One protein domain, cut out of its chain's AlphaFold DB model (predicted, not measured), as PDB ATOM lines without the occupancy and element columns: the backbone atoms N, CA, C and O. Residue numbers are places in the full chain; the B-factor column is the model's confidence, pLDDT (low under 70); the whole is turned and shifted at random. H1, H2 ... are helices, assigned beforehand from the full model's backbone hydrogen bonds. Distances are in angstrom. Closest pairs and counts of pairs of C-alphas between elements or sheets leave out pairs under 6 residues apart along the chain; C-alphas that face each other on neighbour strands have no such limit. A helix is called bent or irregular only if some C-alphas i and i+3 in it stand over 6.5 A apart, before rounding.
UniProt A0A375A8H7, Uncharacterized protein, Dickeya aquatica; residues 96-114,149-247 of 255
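AT A GLANCE: This is residues 96 to 114 and 149 to 247 of the 255 residues of an uncharacterized protein of Dickeya aquatica (UniProt A0A375A8H7). A long helix, H3, has H4 folded back along its residues 160 to 170, and H5 and H7, side by side and running opposite ways, pack at the end of this hairpin where H3 begins and H4 ends. Short H1 packs on the far part of H3, and residues 231 to 236, of which 231 belongs to the small helix H6, stick out. You have 118 printed residues with seven named helices, H1 to H7 in order along the chain, and no named strand; the class is all helix. The whole is compact, with a radius of gyration of the C-alphas of 15.7 A and spans of 47 by 32 by 25 A.

IN THESE COORDINATES: Start at C-alpha 96, at (149.903, 125.436, 130.567), where H1 begins and runs to residue 99. H2 holds residues 103 to 108. After the cut, find C-alpha 160 at (168.477, 100.512, 141.872); from there H3, the longest helix, runs 36.1 A to residue 184. H4 spans residues 193 to 208, 23.2 A, and H5 residues 214 to 224, 15.1 A. H6 holds residues 228 to 231. H7 covers residues 238 to 247, 14.3 A, and ends at C-alpha 247, at (171.949, 89.970, 147.642); it is neither bent nor irregular, but only just: C-alphas 244 and 247 are 6.2 A apart.

HOW THE PARTS SIT: Begin with H3, the hub, which touches three helices. H3 and H4 form a helical hairpin, opposite ways at a shallow tilt of 25 degrees; their closest C-alphas, of Val 163 and Leu 202, are 5.9 A apart. With residues 160 to 164 alone, H3 touches H5, the same way at a shallow tilt of 27 degrees; the closest C-alphas, Ser 161 and Glu 216, are 7.1 A apart. With residues 176 to 184 alone, H3 touches H1, closest at the C-alphas of Ala 98 and Arg 177, 6.0 A. H7 touches H5, opposite ways at a shallow tilt of 23 degrees, with the C-alphas of Ala 217 and Leu 244 closest at 5.2 A. H7 also touches H4, at its residues 206 to 208 alone, at a steep tilt of 46 degrees; the C-alphas of Ser 207 and Val 240 are closest at 4.3 A. H2 is close to but not clearly touching H4, with the C-alphas of Ile 108 and Cys 194 closest at 7.6 A. H6 touches no helix; H3 and H7 are apart. Along the backbones of H2, H3 and H5, each O i to N i+4 pair is within hydrogen-bond range, against 10 of 12 in H4 and 5 of 6 in H7; H1 and H6 are too short for such a pair.

THE WHOLE: Look for the two C-alphas farthest apart, those of Gly 185 and Ser 247, at 48.4 A. Residues 115 to 148 are not printed, and C-alphas 114 and 149 are 9.4 A apart across this cut, in the link from H2 to H3. Of the links that are printed whole, none is long. In the B-factor column the mean pLDDT of the printed part is 91.2; residues 233 to 235 and residue 247 are under 70.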
ATOM      1  N   ALA A  96     149.382 125.534 131.930       94.88
ATOM      2  CA  ALA A  96     149.903 125.436 130.567       94.88
ATOM      3  C   ALA A  96     151.405 125.111 130.559       94.88
ATOM      4  O   ALA A  96     151.835 124.208 129.855       94.88
ATOM      5  N   ALA A  97     152.191 125.765 131.423       96.38
ATOM      6  CA  ALA A  97     153.623 125.490 131.542       96.38
ATOM      7  C   ALA A  97     153.939 124.061 132.019       96.38
ATOM      8  O   ALA A  97     155.013 123.552 131.717       96.38
ATOM      9  N   ALA A  98     153.028 123.401 132.743       95.56
ATOM     10  CA  ALA A  98     153.204 122.002 133.132       95.56
ATOM     11  C   ALA A  98     153.072 121.036 131.945       95.56
ATOM     12  O   ALA A  98     153.623 119.938 131.993       95.56
ATOM     13  N   MET A  99     152.363 121.441 130.887       94.88
ATOM     14  CA  MET A  99     152.146 120.641 129.676       94.88
ATOM     15  C   MET A  99     153.299 120.755 128.675       94.88
ATOM     16  O   MET A  99     153.390 119.944 127.759       94.88
ATOM     17  N   GLU A 100     154.189 121.733 128.850       95.75
ATOM     18  CA  GLU A 100     155.359 121.888 127.992       95.75
ATOM     19  C   GLU A 100     156.334 120.713 128.168       95.75
ATOM     20  O   GLU A 100     156.492 120.205 129.289       95.75
ATOM     21  N   PRO A 101     157.028 120.289 127.094       95.56
ATOM     22  CA  PRO A 101     158.037 119.245 127.182       95.56
ATOM     23  C   PRO A 101     159.107 119.588 128.221       95.56
ATOM     24  O   PRO A 101     159.623 120.709 128.282       95.56
ATOM     25  N   THR A 102     159.478 118.609 129.031       95.75
ATOM     26  CA  THR A 102     160.617 118.692 129.943       95.75
ATOM     27  C   THR A 102     161.926 118.477 129.178       95.75
ATOM     28  O   THR A 102     161.932 118.126 127.997       95.75
ATOM     29  N   GLU A 103     163.066 118.714 129.829       96.06
ATOM     30  CA  GLU A 103     164.367 118.468 129.192       96.06
ATOM     31  C   GLU A 103     164.578 116.989 128.827       96.06
ATOM     32  O   GLU A 103     164.944 116.729 127.683       96.06
ATOM     33  N   PRO A 104     164.275 116.012 129.708       95.88
ATOM     34  CA  PRO A 104     164.337 114.600 129.336       95.88
ATOM     35  C   PRO A 104     163.474 114.247 128.116       95.88
ATOM     36  O   PRO A 104     163.928 113.522 127.238       95.88
ATOM     37  N   GLU A 105     162.268 114.807 127.997       96.00
ATOM     38  CA  GLU A 105     161.405 114.588 126.824       96.00
ATOM     39  C   GLU A 105     161.990 115.189 125.541       96.00
ATOM     40  O   GLU A 105     161.951 114.559 124.485       96.00
ATOM     41  N   ARG A 106     162.584 116.387 125.624       96.81
ATOM     42  CA  ARG A 106     163.289 116.997 124.487       96.81
ATOM     43  C   ARG A 106     164.499 116.183 124.044       96.81
ATOM     44  O   ARG A 106     164.816 116.193 122.857       96.81
ATOM     45  N   LEU A 107     165.182 115.522 124.976       97.19
ATOM     46  CA  LEU A 107     166.292 114.621 124.672       97.19
ATOM     47  C   LEU A 107     165.793 113.340 124.005       97.19
ATOM     48  O   LEU A 107     166.336 112.963 122.971       97.19
ATOM     49  N   ILE A 108     164.726 112.724 124.527       96.75
ATOM     50  CA  ILE A 108     164.077 111.559 123.900       96.75
ATOM     51  C   ILE A 108     163.715 111.864 122.441       96.75
ATOM     52  O   ILE A 108     164.026 111.058 121.572       96.75
ATOM     53  N   ALA A 109     163.166 113.054 122.166       94.88
ATOM     54  CA  ALA A 109     162.817 113.503 120.813       94.88
ATOM     55  C   ALA A 109     164.010 113.588 119.828       94.88
ATOM     56  O   ALA A 109     163.813 113.772 118.628       94.88
ATOM     57  N   GLN A 110     165.247 113.523 120.328       95.94
ATOM     58  CA  GLN A 110     166.488 113.556 119.546       95.94
ATOM     59  C   GLN A 110     167.165 112.181 119.455       95.94
ATOM     60  O   GLN A 110     168.223 112.071 118.833       95.94
ATOM     61  N   SER A 111     166.597 111.148 120.086       97.06
ATOM     62  CA  SER A 111     167.193 109.815 120.137       97.06
ATOM     63  C   SER A 111     167.245 109.162 118.760       97.06
ATOM     64  O   SER A 111     166.282 109.196 117.994       97.06
ATOM     65  N   VAL A 112     168.349 108.471 118.479       96.50
ATOM     66  CA  VAL A 112     168.477 107.639 117.272       96.50
ATOM     67  C   VAL A 112     167.672 106.344 117.366       96.50
ATOM     68  O   VAL A 112     167.488 105.667 116.356       96.50
ATOM     69  N   PHE A 113     167.229 105.971 118.570       95.94
ATOM     70  CA  PHE A 113     166.397 104.795 118.800       95.94
ATOM     71  C   PHE A 113     164.909 105.089 118.689       95.94
ATOM     72  O   PHE A 113     164.135 104.139 118.658       95.94
ATOM     73  N   GLN A 114     164.503 106.361 118.629       94.44
ATOM     74  CA  GLN A 114     163.100 106.713 118.471       94.44
ATOM     75  C   GLN A 114     162.564 106.171 117.144       94.44
ATOM     76  O   GLN A 114     163.077 106.489 116.070       94.44
ATOM     77  N   GLY A 149     165.015 102.032 125.851       95.00
ATOM     78  CA  GLY A 149     164.938 103.039 126.899       95.00
ATOM     79  C   GLY A 149     165.672 104.340 126.568       95.00
ATOM     80  O   GLY A 149     166.025 105.049 127.495       95.00
ATOM     81  N   PHE A 150     165.955 104.670 125.305       97.19
ATOM     82  CA  PHE A 150     166.620 105.924 124.917       97.19
ATOM     83  C   PHE A 150     167.981 106.143 125.603       97.19
ATOM     84  O   PHE A 150     168.352 107.263 125.956       97.19
ATOM     85  N   CYS A 151     168.734 105.060 125.825       94.94
ATOM     86  CA  CYS A 151     170.025 105.092 126.525       94.94
ATOM     87  C   CYS A 151     171.150 105.825 125.766       94.94
ATOM     88  O   CYS A 151     172.256 105.961 126.285       94.94
ATOM     89  N   ASP A 152     170.889 106.282 124.541       96.44
ATOM     90  CA  ASP A 152     171.771 107.161 123.773       96.44
ATOM     91  C   ASP A 152     171.675 108.634 124.202       96.44
ATOM     92  O   ASP A 152     172.647 109.373 124.050       96.44
ATOM     93  N   VAL A 153     170.531 109.053 124.751       97.44
ATOM     94  CA  VAL A 153     170.254 110.449 125.134       97.44
ATOM     95  C   VAL A 153     169.938 110.624 126.620       97.44
ATOM     96  O   VAL A 153     170.161 111.702 127.168       97.44
ATOM     97  N   LEU A 154     169.458 109.574 127.288       96.69
ATOM     98  CA  LEU A 154     169.210 109.543 128.727       96.69
ATOM     99  C   LEU A 154     170.237 108.658 129.449       96.69
ATOM    100  O   LEU A 154     170.742 107.696 128.868       96.69
ATOM    101  N   PRO A 155     170.551 108.951 130.726       93.50
ATOM    102  CA  PRO A 155     171.515 108.163 131.485       93.50
ATOM    103  C   PRO A 155     171.055 106.708 131.665       93.50
ATOM    104  O   PRO A 155     169.878 106.429 131.901       93.50
ATOM    105  N   ASP A 156     172.001 105.770 131.597       94.81
ATOM    106  CA  ASP A 156     171.778 104.388 132.033       94.81
ATOM    107  C   ASP A 156     171.920 104.332 133.567       94.81
ATOM    108  O   ASP A 156     172.987 104.692 134.078       94.81
ATOM    109  N   PRO A 157     170.877 103.947 134.328       95.50
ATOM    110  CA  PRO A 157     170.958 103.879 135.780       95.50
ATOM    111  C   PRO A 157     172.035 102.886 136.226       95.50
ATOM    112  O   PRO A 157     172.127 101.765 135.730       95.50
ATOM    113  N   HIS A 158     172.843 103.290 137.207       94.19
ATOM    114  CA  HIS A 158     173.922 102.456 137.742       94.19
ATOM    115  C   HIS A 158     173.528 101.730 139.029       94.19
ATOM    116  O   HIS A 158     174.140 100.724 139.385       94.19
ATOM    117  N   THR A 159     172.516 102.236 139.731       96.69
ATOM    118  CA  THR A 159     172.008 101.679 140.987       96.69
ATOM    119  C   THR A 159     170.494 101.514 140.927       96.69
ATOM    120  O   THR A 159     169.816 102.200 140.161       96.69
ATOM    121  N   LEU A 160     169.935 100.638 141.766       96.75
ATOM    122  CA  LEU A 160     168.477 100.512 141.872       96.75
ATOM    123  C   LEU A 160     167.833 101.803 142.397       96.75
ATOM    124  O   LEU A 160     166.701 102.120 142.046       96.75
ATOM    125  N   SER A 161     168.564 102.584 143.196       96.94
ATOM    126  CA  SER A 161     168.133 103.920 143.603       96.94
ATOM    127  C   SER A 161     167.998 104.882 142.420       96.94
ATOM    128  O   SER A 161     167.114 105.732 142.448       96.94
ATOM    129  N   ASP A 162     168.850 104.782 141.396       97.38
ATOM    130  CA  ASP A 162     168.732 105.616 140.192       97.38
ATOM    131  C   ASP A 162     167.493 105.233 139.385       97.38
ATOM    132  O   ASP A 162     166.746 106.118 138.976       97.38
ATOM    133  N   VAL A 163     167.231 103.925 139.252       96.88
ATOM    134  CA  VAL A 163     166.011 103.404 138.615       96.88
ATOM    135  C   VAL A 163     164.769 103.971 139.300       96.88
ATOM    136  O   VAL A 163     163.939 104.603 138.652       96.88
ATOM    137  N   VAL A 164     164.664 103.803 140.622       96.00
ATOM    138  CA  VAL A 164     163.483 104.245 141.374       96.00
ATOM    139  C   VAL A 164     163.301 105.758 141.325       96.00
ATOM    140  O   VAL A 164     162.178 106.214 141.146       96.00
ATOM    141  N   ARG A 165     164.378 106.547 141.421       96.62
ATOM    142  CA  ARG A 165     164.276 108.012 141.301       96.62
ATOM    143  C   ARG A 165     163.704 108.439 139.958       96.62
ATOM    144  O   ARG A 165     162.950 109.405 139.907       96.62
ATOM    145  N   GLU A 166     164.093 107.761 138.882       97.25
ATOM    146  CA  GLU A 166     163.594 108.094 137.556       97.25
ATOM    147  C   GLU A 166     162.127 107.673 137.384       97.25
ATOM    148  O   GLU A 166     161.326 108.474 136.909       97.25
ATOM    149  N   VAL A 167     161.740 106.484 137.855       94.88
ATOM    150  CA  VAL A 167     160.326 106.060 137.869       94.88
ATOM    151  C   VAL A 167     159.465 107.036 138.681       94.88
ATOM    152  O   VAL A 167     158.418 107.477 138.215       94.88
ATOM    153  N   GLU A 168     159.919 107.442 139.870       95.12
ATOM    154  CA  GLU A 168     159.208 108.423 140.702       95.12
ATOM    155  C   GLU A 168     159.117 109.802 140.036       95.12
ATOM    156  O   GLU A 168     158.131 110.512 140.229       95.12
ATOM    157  N   TYR A 169     160.118 110.194 139.241       96.19
ATOM    158  CA  TYR A 169     160.062 111.426 138.459       96.19
ATOM    159  C   TYR A 169     158.960 111.369 137.392       96.19
ATOM    160  O   TYR A 169     158.194 112.327 137.263       96.19
ATOM    161  N   TRP A 170     158.856 110.259 136.657       96.00
ATOM    162  CA  TRP A 170     157.849 110.097 135.608       96.00
ATOM    163  C   TRP A 170     156.424 109.991 136.164       96.00
ATOM    164  O   TRP A 170     155.530 110.656 135.628       96.00
ATOM    165  N   ASP A 171     156.231 109.279 137.279       93.44
ATOM    166  CA  ASP A 171     154.954 109.221 138.008       93.44
ATOM    167  C   ASP A 171     154.557 110.600 138.557       93.44
ATOM    168  O   ASP A 171     153.438 111.081 138.356       93.44
ATOM    169  N   TRP A 172     155.502 111.311 139.180       95.19
ATOM    170  CA  TRP A 172     155.267 112.674 139.647       95.19
ATOM    171  C   TRP A 172     154.856 113.606 138.500       95.19
ATOM    172  O   TRP A 172     153.880 114.354 138.637       95.19
ATOM    173  N   LEU A 173     155.558 113.553 137.363       95.94
ATOM    174  CA  LEU A 173     155.249 114.375 136.194       95.94
ATOM    175  C   LEU A 173     153.857 114.046 135.636       95.94
ATOM    176  O   LEU A 173     153.089 114.968 135.343       95.94
ATOM    177  N   TYR A 174     153.505 112.760 135.555       94.00
ATOM    178  CA  TYR A 174     152.172 112.303 135.163       94.00
ATOM    179  C   TYR A 174     151.089 112.878 136.077       94.00
ATOM    180  O   TYR A 174     150.129 113.486 135.602       94.00
ATOM    181  N   VAL A 175     151.258 112.764 137.398       92.81
ATOM    182  CA  VAL A 175     150.288 113.276 138.376       92.81
ATOM    183  C   VAL A 175     150.115 114.791 138.252       92.81
ATOM    184  O   VAL A 175     148.986 115.289 138.332       92.81
ATOM    185  N   MET A 176     151.205 115.534 138.044       95.56
ATOM    186  CA  MET A 176     151.153 116.986 137.858       95.56
ATOM    187  C   MET A 176     150.425 117.367 136.566       95.56
ATOM    188  O   MET A 176     149.550 118.234 136.593       95.56
ATOM    189  N   ARG A 177     150.717 116.698 135.446       95.25
ATOM    190  CA  ARG A 177     150.063 116.974 134.158       95.25
ATOM    191  C   ARG A 177     148.614 116.519 134.105       95.25
ATOM    192  O   ARG A 177     147.783 117.238 133.568       95.25
ATOM    193  N   SER A 178     148.275 115.407 134.748       93.25
ATOM    194  CA  SER A 178     146.887 114.974 134.921       93.25
ATOM    195  C   SER A 178     146.065 116.023 135.679       93.25
ATOM    196  O   SER A 178     144.985 116.419 135.236       93.25
ATOM    197  N   ALA A 179     146.613 116.573 136.769       93.06
ATOM    198  CA  ALA A 179     145.972 117.668 137.491       93.06
ATOM    199  C   ALA A 179     145.890 118.964 136.659       93.06
ATOM    200  O   ALA A 179     144.881 119.668 136.727       93.06
ATOM    201  N   ALA A 180     146.924 119.278 135.869       94.12
ATOM    202  CA  ALA A 180     146.944 120.438 134.978       94.12
ATOM    203  C   ALA A 180     145.891 120.332 133.862       94.12
ATOM    204  O   ALA A 180     145.098 121.255 133.697       94.12
ATOM    205  N   SER A 181     145.841 119.199 133.157       93.50
ATOM    206  CA  SER A 181     144.866 118.889 132.102       93.50
ATOM    207  C   SER A 181     143.432 118.992 132.620       93.50
ATOM    208  O   SER A 181     142.596 119.685 132.035       93.50
ATOM    209  N   LYS A 182     143.155 118.413 133.798       89.94
ATOM    210  CA  LYS A 182     141.842 118.552 134.441       89.94
ATOM    211  C   LYS A 182     141.479 120.020 134.692       89.94
ATOM    212  O   LYS A 182     140.349 120.418 134.429       89.94
ATOM    213  N   ALA A 183     142.423 120.825 135.178       88.44
ATOM    214  CA  ALA A 183     142.187 122.240 135.457       88.44
ATOM    215  C   ALA A 183     142.053 123.114 134.195       88.44
ATOM    216  O   ALA A 183     141.447 124.182 134.265       88.44
ATOM    217  N   LEU A 184     142.613 122.678 133.062       90.94
ATOM    218  CA  LEU A 184     142.448 123.319 131.754       90.94
ATOM    219  C   LEU A 184     141.123 122.946 131.070       90.94
ATOM    220  O   LEU A 184     140.691 123.657 130.167       90.94
ATOM    221  N   GLY A 185     140.446 121.896 131.546       86.31
ATOM    222  CA  GLY A 185     139.155 121.441 131.028       86.31
ATOM    223  C   GLY A 185     139.241 120.282 130.032       86.31
ATOM    224  O   GLY A 185     138.201 119.847 129.545       86.31
ATOM    225  N   ASP A 186     140.438 119.748 129.775       80.06
ATOM    226  CA  ASP A 186     140.650 118.635 128.835       80.06
ATOM    227  C   ASP A 186     140.268 117.276 129.455       80.06
ATOM    228  O   ASP A 186     139.938 116.320 128.758       80.06
ATOM    229  N   GLY A 187     140.236 117.200 130.791       70.12
ATOM    230  CA  GLY A 187     139.604 116.125 131.569       70.12
ATOM    231  C   GLY A 187     140.380 114.804 131.650       70.12
ATOM    232  O   GLY A 187     140.302 114.136 132.682       70.12
ATOM    233  N   PHE A 188     141.154 114.447 130.624       76.88
ATOM    234  CA  PHE A 188     142.002 113.255 130.599       76.88
ATOM    235  C   PHE A 188     143.408 113.601 130.095       76.88
ATOM    236  O   PHE A 188     143.576 114.358 129.142       76.88
ATOM    237  N   TYR A 189     144.426 113.059 130.761       87.31
ATOM    238  CA  TYR A 189     145.820 113.147 130.334       87.31
ATOM    239  C   TYR A 189     146.380 111.738 130.267       87.31
ATOM    240  O   TYR A 189     146.320 111.007 131.256       87.31
ATOM    241  N   GLU A 190     146.943 111.398 129.120       85.69
ATOM    242  CA  GLU A 190     147.686 110.166 128.914       85.69
ATOM    243  C   GLU A 190     149.163 110.508 128.752       85.69
ATOM    244  O   GLU A 190     149.517 111.541 128.175       85.69
ATOM    245  N   HIS A 191     150.030 109.662 129.304       83.62
ATOM    246  CA  HIS A 191     151.466 109.849 129.144       83.62
ATOM    247  C   HIS A 191     151.879 109.588 127.697       83.62
ATOM    248  O   HIS A 191     151.253 108.807 126.981       83.62
ATOM    249  N   HIS A 192     152.950 110.241 127.253       87.62
ATOM    250  CA  HIS A 192     153.476 109.983 125.917       87.62
ATOM    251  C   HIS A 192     154.033 108.554 125.853       87.62
ATOM    252  O   HIS A 192     154.722 108.124 126.777       87.62
ATOM    253  N   GLN A 193     153.790 107.832 124.756       89.00
ATOM    254  CA  GLN A 193     154.176 106.417 124.637       89.00
ATOM    255  C   GLN A 193     155.676 106.177 124.865       89.00
ATOM    256  O   GLN A 193     156.056 105.173 125.457       89.00
ATOM    257  N   CYS A 194     156.531 107.120 124.459       91.75
ATOM    258  CA  CYS A 194     157.966 107.035 124.718       91.75
ATOM    259  C   CYS A 194     158.302 107.039 126.221       91.75
ATOM    260  O   CYS A 194     159.251 106.375 126.632       91.75
ATOM    261  N   ILE A 195     157.519 107.725 127.057       93.88
ATOM    262  CA  ILE A 195     157.708 107.693 128.510       93.88
ATOM    263  C   ILE A 195     157.313 106.329 129.061       93.88
ATOM    264  O   ILE A 195     158.104 105.738 129.788       93.88
ATOM    265  N   CYS A 196     156.173 105.781 128.636       91.69
ATOM    266  CA  CYS A 196     155.763 104.431 129.028       91.69
ATOM    267  C   CYS A 196     156.813 103.377 128.634       91.69
ATOM    268  O   CYS A 196     157.122 102.481 129.418       91.69
ATOM    269  N   ASP A 197     157.421 103.509 127.453       94.12
ATOM    270  CA  ASP A 197     158.475 102.598 127.003       94.12
ATOM    271  C   ASP A 197     159.770 102.759 127.831       94.12
ATOM    272  O   ASP A 197     160.424 101.767 128.165       94.12
ATOM    273  N   ARG A 198     160.140 103.993 128.216       95.56
ATOM    274  CA  ARG A 198     161.267 104.247 129.133       95.56
ATOM    275  C   ARG A 198     161.000 103.649 130.511       95.56
ATOM    276  O   ARG A 198     161.890 103.026 131.082       95.56
ATOM    277  N   GLU A 199     159.794 103.820 131.028       93.88
ATOM    278  CA  GLU A 199     159.362 103.260 132.302       93.88
ATOM    279  C   GLU A 199     159.405 101.725 132.296       93.88
ATOM    280  O   GLU A 199     160.018 101.138 133.181       93.88
ATOM    281  N   ALA A 200     158.863 101.069 131.265       91.94
ATOM    282  CA  ALA A 200     158.947  99.613 131.120       91.94
ATOM    283  C   ALA A 200     160.404  99.117 131.056       91.94
ATOM    284  O   ALA A 200     160.765  98.090 131.638       91.94
ATOM    285  N   TRP A 201     161.281  99.869 130.383       95.31
ATOM    286  CA  TRP A 201     162.711  99.571 130.355       95.31
ATOM    287  C   TRP A 201     163.371  99.708 131.740       95.31
ATOM    288  O   TRP A 201     164.204  98.871 132.102       95.31
ATOM    289  N   LEU A 202     162.994 100.723 132.526       95.50
ATOM    290  CA  LEU A 202     163.446 100.908 133.912       95.50
ATOM    291  C   LEU A 202     162.969  99.766 134.818       95.50
ATOM    292  O   LEU A 202     163.755  99.268 135.624       95.50
ATOM    293  N   ASP A 203     161.742  99.280 134.641       92.69
ATOM    294  CA  ASP A 203     161.222  98.144 135.412       92.69
ATOM    295  C   ASP A 203     162.048  96.876 135.143       92.69
ATOM    296  O   ASP A 203     162.459  96.171 136.068       92.69
ATOM    297  N   GLY A 204     162.446  96.652 133.885       92.69
ATOM    298  CA  GLY A 204     163.402  95.601 133.528       92.69
ATOM    299  C   GLY A 204     164.748  95.725 134.263       92.69
ATOM    300  O   GLY A 204     165.368  94.715 134.622       92.69
ATOM    301  N   LYS A 205     165.197  96.951 134.569       95.00
ATOM    302  CA  LYS A 205     166.432  97.194 135.337       95.00
ATOM    303  C   LYS A 205     166.324  96.764 136.799       95.00
ATOM    304  O   LYS A 205     167.341  96.353 137.359       95.00
ATOM    305  N   LEU A 206     165.125  96.744 137.390       94.44
ATOM    306  CA  LEU A 206     164.914  96.269 138.767       94.44
ATOM    307  C   LEU A 206     165.294  94.794 138.955       94.44
ATOM    308  O   LEU A 206     165.699  94.393 140.047       94.44
ATOM    309  N   SER A 207     165.195  93.987 137.897       93.19
ATOM    310  CA  SER A 207     165.570  92.567 137.920       93.19
ATOM    311  C   SER A 207     167.041  92.304 137.562       93.19
ATOM    312  O   SER A 207     167.563  91.232 137.866       93.19
ATOM    313  N   THR A 208     167.725  93.265 136.929       93.19
ATOM    314  CA  THR A 208     169.064  93.061 136.343       93.19
ATOM    315  C   THR A 208     170.180  93.818 137.060       93.19
ATOM    316  O   THR A 208     171.306  93.318 137.130       93.19
ATOM    317  N   ILE A 209     169.900  95.000 137.619       94.38
ATOM    318  CA  ILE A 209     170.861  95.749 138.436       94.38
ATOM    319  C   ILE A 209     170.855  95.166 139.848       94.38
ATOM    320  O   ILE A 209     169.839  95.179 140.536       94.38
ATOM    321  N   GLY A 210     172.004  94.674 140.310       93.19
ATOM    322  CA  GLY A 210     172.137  94.216 141.692       93.19
ATOM    323  C   GLY A 210     172.138  95.393 142.679       93.19
ATOM    324  O   GLY A 210     172.732  96.430 142.374       93.19
ATOM    325  N   PRO A 211     171.534  95.255 143.872       94.50
ATOM    326  CA  PRO A 211     171.637  96.278 144.907       94.50
ATOM    327  C   PRO A 211     173.098  96.474 145.332       94.50
ATOM    328  O   PRO A 211     173.834  95.509 145.542       94.50
ATOM    329  N   VAL A 212     173.509  97.727 145.527       93.25
ATOM    330  CA  VAL A 212     174.864  98.101 145.963       93.25
ATOM    331  C   VAL A 212     175.119  97.641 147.399       93.25
ATOM    332  O   VAL A 212     176.222  97.227 147.751       93.25
ATOM    333  N   HIS A 213     174.095  97.719 148.251       92.00
ATOM    334  CA  HIS A 213     174.160  97.283 149.643       92.00
ATOM    335  C   HIS A 213     172.783  96.857 150.169       92.00
ATOM    336  O   HIS A 213     171.747  97.325 149.693       92.00
ATOM    337  N   GLN A 214     172.749  96.065 151.244       92.12
ATOM    338  CA  GLN A 214     171.506  95.541 151.840       92.12
ATOM    339  C   GLN A 214     170.478  96.634 152.194       92.12
ATOM    340  O   GLN A 214     169.272  96.441 152.055       92.12
ATOM    341  N   ARG A 215     170.935  97.825 152.611       94.62
ATOM    342  CA  ARG A 215     170.039  98.960 152.893       94.62
ATOM    343  C   ARG A 215     169.300  99.472 151.649       94.62
ATOM    344  O   ARG A 215     168.188  99.964 151.791       94.62
ATOM    345  N   GLU A 216     169.908  99.372 150.468       95.38
ATOM    346  CA  GLU A 216     169.294  99.780 149.205       95.38
ATOM    347  C   GLU A 216     168.275  98.715 148.842       95.38
ATOM    348  O   GLU A 216     167.105  99.045 148.742       95.38
ATOM    349  N   ALA A 217     168.674  97.439 148.827       95.06
ATOM    350  CA  ALA A 217     167.762  96.317 148.609       95.06
ATOM    351  C   ALA A 217     166.486  96.419 149.464       95.06
ATOM    352  O   ALA A 217     165.375  96.359 148.945       95.06
ATOM    353  N   LEU A 218     166.630  96.680 150.770       95.12
ATOM    354  CA  LEU A 218     165.492  96.852 151.675       95.12
ATOM    355  C   LEU A 218     164.656  98.106 151.370       95.12
ATOM    356  O   LEU A 218     163.437  98.081 151.541       95.12
ATOM    357  N   ALA A 219     165.288  99.216 150.983       95.88
ATOM    358  CA  ALA A 219     164.579 100.441 150.619       95.88
ATOM    359  C   ALA A 219     163.761 100.241 149.336       95.88
ATOM    360  O   ALA A 219     162.575 100.569 149.322       95.88
ATOM    361  N   ILE A 220     164.366  99.634 148.314       96.00
ATOM    362  CA  ILE A 220     163.723  99.353 147.030       96.00
ATOM    363  C   ILE A 220     162.618  98.314 147.198       96.00
ATOM    364  O   ILE A 220     161.524  98.528 146.697       96.00
ATOM    365  N   LEU A 221     162.820  97.261 147.997       94.38
ATOM    366  CA  LEU A 221     161.765  96.289 148.300       94.38
ATOM    367  C   LEU A 221     160.549  96.951 148.962       94.38
ATOM    368  O   LEU A 221     159.409  96.674 148.602       94.38
ATOM    369  N   LYS A 222     160.772  97.855 149.925       94.50
ATOM    370  CA  LYS A 222     159.678  98.593 150.575       94.50
ATOM    371  C   LYS A 222     158.940  99.514 149.611       94.50
ATOM    372  O   LYS A 222     157.734  99.679 149.769       94.50
ATOM    373  N   TRP A 223     159.657 100.141 148.684       95.25
ATOM    374  CA  TRP A 223     159.062 100.951 147.625       95.25
ATOM    375  C   TRP A 223     158.241 100.075 146.668       95.25
ATOM    376  O   TRP A 223     157.056 100.330 146.476       95.25
ATOM    377  N   PHE A 224     158.820  98.975 146.190       93.06
ATOM    378  CA  PHE A 224     158.211  98.050 145.235       93.06
ATOM    379  C   PHE A 224     156.901  97.450 145.760       93.06
ATOM    380  O   PHE A 224     155.886  97.471 145.071       93.06
ATOM    381  N   LEU A 225     156.882  97.023 147.029       91.50
ATOM    382  CA  LEU A 225     155.686  96.491 147.698       91.50
ATOM    383  C   LEU A 225     154.564  97.523 147.896       91.50
ATOM    384  O   LEU A 225     153.433  97.148 148.194       91.50
ATOM    385  N   ARG A 226     154.869  98.822 147.803       91.56
ATOM    386  CA  ARG A 226     153.881  99.910 147.907       91.56
ATOM    387  C   ARG A 226     153.427 100.430 146.551       91.56
ATOM    388  O   ARG A 226     152.451 101.171 146.502       91.56
ATOM    389  N   SER A 227     154.148 100.100 145.488       88.00
ATOM    390  CA  SER A 227     153.864 100.599 144.154       88.00
ATOM    391  C   SER A 227     152.676  99.853 143.566       88.00
ATOM    392  O   SER A 227     152.826  98.698 143.189       88.00
ATOM    393  N   GLU A 228     151.525 100.515 143.429       82.94
ATOM    394  CA  GLU A 228     150.314  99.901 142.857       82.94
ATOM    395  C   GLU A 228     150.596  99.251 141.500       82.94
ATOM    396  O   GLU A 228     150.274  98.081 141.327       82.94
ATOM    397  N   ARG A 229     151.329  99.955 140.627       82.25
ATOM    398  CA  ARG A 229     151.789  99.464 139.320       82.25
ATOM    399  C   ARG A 229     152.437  98.075 139.366       82.25
ATOM    400  O   ARG A 229     152.108  97.229 138.559       82.25
ATOM    401  N   HIS A 230     153.317  97.836 140.338       85.00
ATOM    402  CA  HIS A 230     154.079  96.587 140.467       85.00
ATOM    403  C   HIS A 230     153.344  95.517 141.284       85.00
ATOM    404  O   HIS A 230     153.822  94.395 141.443       85.00
ATOM    405  N   GLN A 231     152.219  95.879 141.899       83.00
ATOM    406  CA  GLN A 231     151.371  94.964 142.656       83.00
ATOM    407  C   GLN A 231     150.103  94.600 141.872       83.00
ATOM    408  O   GLN A 231     149.211  93.940 142.419       83.00
ATOM    409  N   GLU A 232     150.003  95.012 140.603       73.75
ATOM    410  CA  GLU A 232     148.890  94.637 139.747       73.75
ATOM    411  C   GLU A 232     148.822  93.117 139.558       73.75
ATOM    412  O   GLU A 232     149.811  92.380 139.502       73.75
ATOM    413  N   ARG A 233     147.591  92.608 139.541       47.81
ATOM    414  CA  ARG A 233     147.325  91.176 139.634       47.81
ATOM    415  C   ARG A 233     147.686  90.475 138.323       47.81
ATOM    416  O   ARG A 233     146.891  90.497 137.389       47.81
ATOM    417  N   GLY A 234     148.798  89.743 138.317       58.19
ATOM    418  CA  GLY A 234     149.180  88.846 137.219       58.19
ATOM    419  C   GLY A 234     150.594  89.049 136.684       58.19
ATOM    420  O   GLY A 234     151.022  88.240 135.866       58.19
ATOM    421  N   GLU A 235     151.316  90.068 137.149       66.12
ATOM    422  CA  GLU A 235     152.723  90.257 136.795       66.12
ATOM    423  C   GLU A 235     153.624  89.249 137.527       66.12
ATOM    424  O   GLU A 235     153.543  89.082 138.748       66.12
ATOM    425  N   ASP A 236     154.490  88.569 136.771       77.19
ATOM    426  CA  ASP A 236     155.541  87.713 137.319       77.19
ATOM    427  C   ASP A 236     156.730  88.579 137.752       77.19
ATOM    428  O   ASP A 236     157.596  88.948 136.958       77.19
ATOM    429  N   ASN A 237     156.744  88.916 139.040       86.69
ATOM    430  CA  ASN A 237     157.767  89.751 139.665       86.69
ATOM    431  C   ASN A 237     158.853  88.934 140.388       86.69
ATOM    432  O   ASN A 237     159.680  89.501 141.112       86.69
ATOM    433  N   ASP A 238     158.896  87.611 140.188       88.56
ATOM    434  CA  ASP A 238     159.816  86.715 140.895       88.56
ATOM    435  C   ASP A 238     161.280  87.101 140.664       88.56
ATOM    436  O   ASP A 238     162.081  87.093 141.600       88.56
ATOM    437  N   ALA A 239     161.636  87.514 139.445       90.00
ATOM    438  CA  ALA A 239     162.995  87.948 139.123       90.00
ATOM    439  C   ALA A 239     163.432  89.173 139.949       90.00
ATOM    440  O   ALA A 239     164.567  89.221 140.429       90.00
ATOM    441  N   VAL A 240     162.530  90.137 140.168       91.56
ATOM    442  CA  VAL A 240     162.799  91.320 140.999       91.56
ATOM    443  C   VAL A 240     162.943  90.913 142.464       91.56
ATOM    444  O   VAL A 240     163.918  91.293 143.113       91.56
ATOM    445  N   TYR A 241     162.037  90.080 142.986       90.94
ATOM    446  CA  TYR A 241     162.135  89.589 144.364       90.94
ATOM    447  C   TYR A 241     163.428  88.810 144.609       90.94
ATOM    448  O   TYR A 241     164.114  89.053 145.604       90.94
ATOM    449  N   LEU A 242     163.807  87.920 143.692       91.19
ATOM    450  CA  LEU A 242     165.050  87.157 143.780       91.19
ATOM    451  C   LEU A 242     166.282  88.064 143.722       91.19
ATOM    452  O   LEU A 242     167.229  87.831 144.473       91.19
ATOM    453  N   ASN A 243     166.269  89.113 142.899       92.50
ATOM    454  CA  ASN A 243     167.361  90.085 142.845       92.50
ATOM    455  C   ASN A 243     167.496  90.880 144.161       92.50
ATOM    456  O   ASN A 243     168.600  91.052 144.680       92.50
ATOM    457  N   LEU A 244     166.372  91.315 144.744       91.06
ATOM    458  CA  LEU A 244     166.348  92.110 145.977       91.06
ATOM    459  C   LEU A 244     166.629  91.285 147.245       91.06
ATOM    460  O   LEU A 244     167.193  91.812 148.202       91.06
ATOM    461  N   ILE A 245     166.234  90.010 147.279       85.94
ATOM    462  CA  ILE A 245     166.409  89.119 148.441       85.94
ATOM    463  C   ILE A 245     167.731  88.340 148.346       85.94
ATOM    464  O   ILE A 245     168.369  88.064 149.359       85.94
ATOM    465  N   GLY A 246     168.179  88.006 147.133       71.56
ATOM    466  CA  GLY A 246     169.369  87.190 146.870       71.56
ATOM    467  C   GLY A 246     170.715  87.898 147.072       71.56
ATOM    468  O   GLY A 246     171.763  87.295 146.837       71.56
ATOM    469  N   SER A 247     170.729  89.159 147.515       59.09
ATOM    470  CA  SER A 247     171.949  89.970 147.642       59.09
ATOM    471  C   SER A 247     172.920  89.540 148.754       59.09
ATOM    472  O   SER A 247     174.018  90.087 148.838       59.09
TER     473      SER A 247